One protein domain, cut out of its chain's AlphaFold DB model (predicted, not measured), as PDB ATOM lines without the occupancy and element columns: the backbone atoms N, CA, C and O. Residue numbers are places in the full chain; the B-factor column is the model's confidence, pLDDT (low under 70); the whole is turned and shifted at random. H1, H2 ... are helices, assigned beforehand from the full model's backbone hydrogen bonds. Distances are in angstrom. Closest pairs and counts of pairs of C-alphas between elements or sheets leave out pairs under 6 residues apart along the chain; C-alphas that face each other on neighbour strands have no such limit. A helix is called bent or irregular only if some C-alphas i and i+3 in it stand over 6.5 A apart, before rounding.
ATOM      1  N   SER A   4      26.873  33.511  38.627       86.00
ATOM      2  CA  SER A   4      26.451  34.898  38.384       86.00
ATOM      3  C   SER A   4      25.486  35.054  37.196       86.00
ATOM      4  O   SER A   4      24.443  35.689  37.329       86.00
ATOM      5  N   THR A   5      25.763  34.414  36.055       89.19
ATOM      6  CA  THR A   5      24.890  34.490  34.872       89.19
ATOM      7  C   THR A   5      23.520  33.878  35.151       89.19
ATOM      8  O   THR A   5      22.505  34.411  34.716       89.19
ATOM      9  N   LEU A   6      23.477  32.786  35.915       89.94
ATOM     10  CA  LEU A   6      22.233  32.092  36.242       89.94
ATOM     11  C   LEU A   6      21.368  32.922  37.204       89.94
ATOM     12  O   LEU A   6      20.165  33.048  36.987       89.94
ATOM     13  N   VAL A   7      21.983  33.568  38.199       90.25
ATOM     14  CA  VAL A   7      21.302  34.493  39.125       90.25
ATOM     15  C   VAL A   7      20.685  35.677  38.379       90.25
ATOM     16  O   VAL A   7      19.533  36.027  38.628       90.25
ATOM     17  N   ILE A   8      21.418  36.263  37.429       91.75
ATOM     18  CA  ILE A   8      20.936  37.384  36.610       91.75
ATOM     19  C   ILE A   8      19.735  36.963  35.754       91.75
ATOM     20  O   ILE A   8      18.738  37.681  35.700       91.75
ATOM     21  N   VAL A   9      19.791  35.787  35.122       91.69
ATOM     22  CA  VAL A   9      18.680  35.261  34.310       91.69
ATOM     23  C   VAL A   9      17.431  35.033  35.164       91.69
ATOM     24  O   VAL A   9      16.342  35.450  34.774       91.69
ATOM     25  N   VAL A  10      17.574  34.437  36.353       90.88
ATOM     26  CA  VAL A  10      16.452  34.238  37.289       90.88
ATOM     27  C   VAL A  10      15.855  35.576  37.731       90.88
ATOM     28  O   VAL A  10      14.635  35.726  37.739       90.88
ATOM     29  N   LEU A  11      16.694  36.569  38.037       89.00
ATOM     30  CA  LEU A  11      16.241  37.903  38.438       89.00
ATOM     31  C   LEU A  11      15.411  38.580  37.337       89.00
ATOM     32  O   LEU A  11      14.358  39.151  37.616       89.00
ATOM     33  N   ILE A  12      15.844  38.464  36.080       90.69
ATOM     34  CA  ILE A  12      15.119  38.996  34.919       90.69
ATOM     35  C   ILE A  12      13.761  38.297  34.751       90.69
ATOM     36  O   ILE A  12      12.753  38.968  34.532       90.69
ATOM     37  N   LEU A  13      13.702  36.971  34.899       86.12
ATOM     38  CA  LEU A  13      12.447  36.215  34.802       86.12
ATOM     39  C   LEU A  13      11.443  36.611  35.896       86.12
ATOM     40  O   LEU A  13      10.257  36.762  35.608       86.12
ATOM     41  N   VAL A  14      11.918  36.836  37.127       81.19
ATOM     42  CA  VAL A  14      11.085  37.322  38.241       81.19
ATOM     43  C   VAL A  14      10.533  38.718  37.946       81.19
ATOM     44  O   VAL A  14       9.341  38.950  38.139       81.19
ATOM     45  N   LEU A  15      11.360  39.631  37.428       82.31
ATOM     46  CA  LEU A  15      10.920  40.977  37.052       82.31
ATOM     47  C   LEU A  15       9.860  40.942  35.942       82.31
ATOM     48  O   LEU A  15       8.848  41.626  36.056       82.31
ATOM     49  N   ILE A  16      10.040  40.113  34.909       75.88
ATOM     50  CA  ILE A  16       9.068  39.965  33.810       75.88
ATOM     51  C   ILE A  16       7.748  39.351  34.304       75.88
ATOM     52  O   ILE A  16       6.679  39.786  33.877       75.88
ATOM     53  N   GLY A  17       7.803  38.373  35.217       66.25
ATOM     54  CA  GLY A  17       6.612  37.755  35.815       66.25
ATOM     55  C   GLY A  17       5.852  38.670  36.783       66.25
ATOM     56  O   GLY A  17       4.634  38.535  36.929       66.25
ATOM     57  N   ALA A  18       6.550  39.625  37.408       66.44
ATOM     58  CA  ALA A  18       5.973  40.623  38.308       66.44
ATOM     59  C   ALA A  18       5.270  41.779  37.571       66.44
ATOM     60  O   ALA A  18       4.436  42.465  38.165       66.44
ATOM     61  N   VAL A  19       5.568  42.000  36.284       65.12
ATOM     62  CA  VAL A  19       4.855  42.992  35.471       65.12
ATOM     63  C   VAL A  19       3.437  42.475  35.174       65.12
ATOM     64  O   VAL A  19       3.286  41.407  34.573       65.12
ATOM     65  N   PRO A  20       2.372  43.232  35.505       54.31
ATOM     66  CA  PRO A  20       0.982  42.822  35.298       54.31
ATOM     67  C   PRO A  20       0.533  42.966  33.826       54.31
ATOM     68  O   PRO A  20      -0.565  43.439  33.537       54.31
ATOM     69  N   ALA A  21       1.387  42.562  32.881       62.59
ATOM     70  CA  ALA A  21       1.102  42.498  31.445       62.59
ATOM     71  C   ALA A  21       0.506  41.141  31.023       62.59
ATOM     72  O   ALA A  21      -0.112  41.040  29.963       62.59
ATOM     73  N   TRP A  22       0.648  40.105  31.857       52.44
ATOM     74  CA  TRP A  22       0.150  38.760  31.576       52.44
ATOM     75  C   TRP A  22      -1.264  38.570  32.155       52.44
ATOM     76  O   TRP A  22      -1.472  38.828  33.343       52.44
ATOM     77  N   PRO A  23      -2.244  38.057  31.382       50.72
ATOM     78  CA  PRO A  23      -3.595  37.756  31.872       50.72
ATOM     79  C   PRO A  23      -3.625  36.792  33.072       50.72
ATOM     80  O   PRO A  23      -4.579  36.818  33.844       50.72
ATOM     81  N   HIS A  24      -2.572  35.986  33.260       52.75
ATOM     82  CA  HIS A  24      -2.396  35.083  34.402       52.75
ATOM     83  C   HIS A  24      -1.896  35.793  35.679       52.75
ATOM     84  O   HIS A  24      -2.213  35.346  36.773       52.75
ATOM     85  N   SER A  25      -1.218  36.945  35.580       47.47
ATOM     86  CA  SER A  25      -0.835  37.778  36.742       47.47
ATOM     87  C   SER A  25      -2.008  38.600  37.300       47.47
ATOM     88  O   SER A  25      -1.880  39.256  38.331       47.47
ATOM     89  N   ARG A  26      -3.182  38.546  36.650       53.62
ATOM     90  CA  ARG A  26      -4.437  39.128  37.156       53.62
ATOM     91  C   ARG A  26      -5.161  38.228  38.162       53.62
ATOM     92  O   ARG A  26      -6.035  38.719  38.868       53.62
ATOM     93  N   SER A  27      -4.809  36.941  38.273       52.06
ATOM     94  CA  SER A  27      -5.410  36.018  39.254       52.06
ATOM     95  C   SER A  27      -4.786  36.100  40.656       52.06
ATOM     96  O   SER A  27      -5.325  35.516  41.590       52.06
ATOM     97  N   TRP A  28      -3.754  36.934  40.858       51.78
ATOM     98  CA  TRP A  28      -3.445  37.503  42.184       51.78
ATOM     99  C   TRP A  28      -4.546  38.459  42.680       51.78
ATOM    100  O   TRP A  28      -4.461  38.972  43.793       51.78
ATOM    101  N   GLY A  29      -5.582  38.698  41.866       62.41
ATOM    102  CA  GLY A  29      -6.650  39.676  42.067       62.41
ATOM    103  C   GLY A  29      -7.362  39.678  43.428       62.41
ATOM    104  O   GLY A  29      -7.924  40.709  43.766       62.41
ATOM    105  N   TYR A  30      -7.315  38.596  44.219       47.22
ATOM    106  CA  TYR A  30      -7.891  38.496  45.580       47.22
ATOM    107  C   TYR A  30      -6.875  38.079  46.665       47.22
ATOM    108  O   TYR A  30      -7.252  37.704  47.774       47.22
ATOM    109  N   GLY A  31      -5.575  38.161  46.371       64.12
ATOM    110  CA  GLY A  31      -4.542  38.194  47.408       64.12
ATOM    111  C   GLY A  31      -4.563  39.528  48.172       64.12
ATOM    112  O   GLY A  31      -5.400  40.383  47.876       64.12
ATOM    113  N   PRO A  32      -3.645  39.767  49.127       53.06
ATOM    114  CA  PRO A  32      -3.660  40.947  50.006       53.06
ATOM    115  C   PRO A  32      -3.830  42.300  49.284       53.06
ATOM    116  O   PRO A  32      -4.409  43.224  49.848       53.06
ATOM    117  N   SER A  33      -3.418  42.418  48.020       57.47
ATOM    118  CA  SER A  33      -3.616  43.607  47.180       57.47
ATOM    119  C   SER A  33      -5.064  43.849  46.720       57.47
ATOM    120  O   SER A  33      -5.461  45.004  46.574       57.47
ATOM    121  N   GLY A  34      -5.876  42.806  46.526       59.16
ATOM    122  CA  GLY A  34      -7.286  42.922  46.136       59.16
ATOM    123  C   GLY A  34      -8.159  43.483  47.255       59.16
ATOM    124  O   GLY A  34      -8.968  44.377  47.024       59.16
ATOM    125  N   ILE A  35      -7.923  43.036  48.493       69.12
ATOM    126  CA  ILE A  35      -8.600  43.575  49.683       69.12
ATOM    127  C   ILE A  35      -8.246  45.052  49.859       69.12
ATOM    128  O   ILE A  35      -9.139  45.866  50.067       69.12
ATOM    129  N   VAL A  36      -6.970  45.421  49.707       72.88
ATOM    130  CA  VAL A  36      -6.540  46.826  49.793       72.88
ATOM    131  C   VAL A  36      -7.202  47.682  48.709       72.88
ATOM    132  O   VAL A  36      -7.682  48.771  49.010       72.88
ATOM    133  N   GLY A  37      -7.302  47.183  47.472       75.94
ATOM    134  CA  GLY A  37      -8.007  47.872  46.390       75.94
ATOM    135  C   GLY A  37      -9.498  48.064  46.678       75.94
ATOM    136  O   GLY A  37     -10.016  49.169  46.528       75.94
ATOM    137  N   VAL A  38     -10.178  47.021  47.158       80.62
ATOM    138  CA  VAL A  38     -11.599  47.090  47.535       80.62
ATOM    139  C   VAL A  38     -11.811  48.067  48.694       80.62
ATOM    140  O   VAL A  38     -12.701  48.910  48.623       80.62
ATOM    141  N   VAL A  39     -10.968  48.018  49.728       84.19
ATOM    142  CA  VAL A  39     -11.040  48.935  50.877       84.19
ATOM    143  C   VAL A  39     -10.814  50.385  50.441       84.19
ATOM    144  O   VAL A  39     -11.577  51.258  50.844       84.19
ATOM    145  N   LEU A  40      -9.831  50.653  49.577       83.31
ATOM    146  CA  LEU A  40      -9.585  51.997  49.039       83.31
ATOM    147  C   LEU A  40     -10.779  52.537  48.249       83.31
ATOM    148  O   LEU A  40     -11.150  53.698  48.421       83.31
ATOM    149  N   VAL A  41     -11.414  51.701  47.424       86.25
ATOM    150  CA  VAL A  41     -12.623  52.081  46.678       86.25
ATOM    151  C   VAL A  41     -13.777  52.411  47.632       86.25
ATOM    152  O   VAL A  41     -14.458  53.418  47.436       86.25
ATOM    153  N   VAL A  42     -13.971  51.618  48.690       88.62
ATOM    154  CA  VAL A  42     -15.013  51.857  49.705       88.62
ATOM    155  C   VAL A  42     -14.763  53.161  50.470       88.62
ATOM    156  O   VAL A  42     -15.684  53.962  50.622       88.62
ATOM    157  N   VAL A  43     -13.529  53.416  50.911       88.00
ATOM    158  CA  VAL A  43     -13.173  54.651  51.633       88.00
ATOM    159  C   VAL A  43     -13.376  55.884  50.752       88.00
ATOM    160  O   VAL A  43     -13.959  56.868  51.203       88.00
ATOM    161  N   LEU A  44     -12.955  55.827  49.486       88.19
ATOM    162  CA  LEU A  44     -13.165  56.923  48.537       88.19
ATOM    163  C   LEU A  44     -14.653  57.197  48.298       88.19
ATOM    164  O   LEU A  44     -15.058  58.357  48.260       88.19
ATOM    165  N   ALA A  45     -15.479  56.155  48.192       91.38
ATOM    166  CA  ALA A  45     -16.923  56.316  48.054       91.38
ATOM    167  C   ALA A  45     -17.551  56.992  49.287       91.38
ATOM    168  O   ALA A  45     -18.383  57.886  49.134       91.38
ATOM    169  N   LEU A  46     -17.133  56.612  50.501       89.69
ATOM    170  CA  LEU A  46     -17.613  57.223  51.747       89.69
ATOM    171  C   LEU A  46     -17.186  58.690  51.881       89.69
ATOM    172  O   LEU A  46     -18.013  59.529  52.243       89.69
ATOM    173  N   LEU A  47     -15.934  59.007  51.536       88.38
ATOM    174  CA  LEU A  47     -15.408  60.373  51.530       88.38
ATOM    175  C   LEU A  47     -16.182  61.268  50.547       88.38
ATOM    176  O   LEU A  47     -16.602  62.364  50.908       88.38
ATOM    177  N   LEU A  48     -16.433  60.787  49.324       87.38
ATOM    178  CA  LEU A  48     -17.202  61.524  48.313       87.38
ATOM    179  C   LEU A  48     -18.664  61.736  48.716       87.38
ATOM    180  O   LEU A  48     -19.266  62.743  48.355       87.38
ATOM    181  N   MET A  49     -19.235  60.805  49.478       90.62
ATOM    182  CA  MET A  49     -20.597  60.919  49.999       90.62
ATOM    183  C   MET A  49     -20.676  61.785  51.272       90.62
ATOM    184  O   MET A  49     -21.768  61.956  51.818       90.62
ATOM    185  N   GLY A  50     -19.540  62.316  51.754       84.81
ATOM    186  CA  GLY A  50     -19.439  63.120  52.977       84.81
ATOM    187  C   GLY A  50     -19.795  62.340  54.244       84.81
ATOM    188  O   GLY A  50     -20.297  62.913  55.206       84.81
TER     189      GLY A  50
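This is residues 4 to 50 of the 52 residues of the protein "DUF3309 domain-containing protein" of Mesorhizobium sp. 113-3-3 (UniProt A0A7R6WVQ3). Two long helices, H1 and H3, lie end after end in a drawn-out rod with no packed core, joined by a loop and the short helix H2. The 47 printed residues hold three named helices in the order H1, H2, H3 and no named strand, in the class all helix. The whole is extended, with a radius of gyration of the C-alphas of 16.9 A and spans of 56 by 19 by 16 A.

Find C-alpha 4 at (26.451, 34.898, 38.384); from there H1, residues 4 to 18, runs 21.3 A. Next come H2, residues 27 to 30, and H3, residues 32 to 48, which runs 24.7 A to C-alpha 48 at (-17.202, 61.524, 48.313). H2 is irregular: C-alphas 27 and 30 are 7.2 A apart.

H1 is apart from H2 and from H3. Look at Trp 28 and Gly 34, the closest C-alphas of H2 and H3, 7.7 A apart: these helices are close but not clearly touching. In H1 and H3 every O i to N i+4 pair is within hydrogen-bond range; H2 is too short for such a pair.

Ser 4 and Gly 50 have the two C-alphas farthest apart, 55.8 A. The printed part has no cut; the link from H1 to H2 is short, that from H2 to H3 tight. At residues 17 to 35 you find pLDDT under 70.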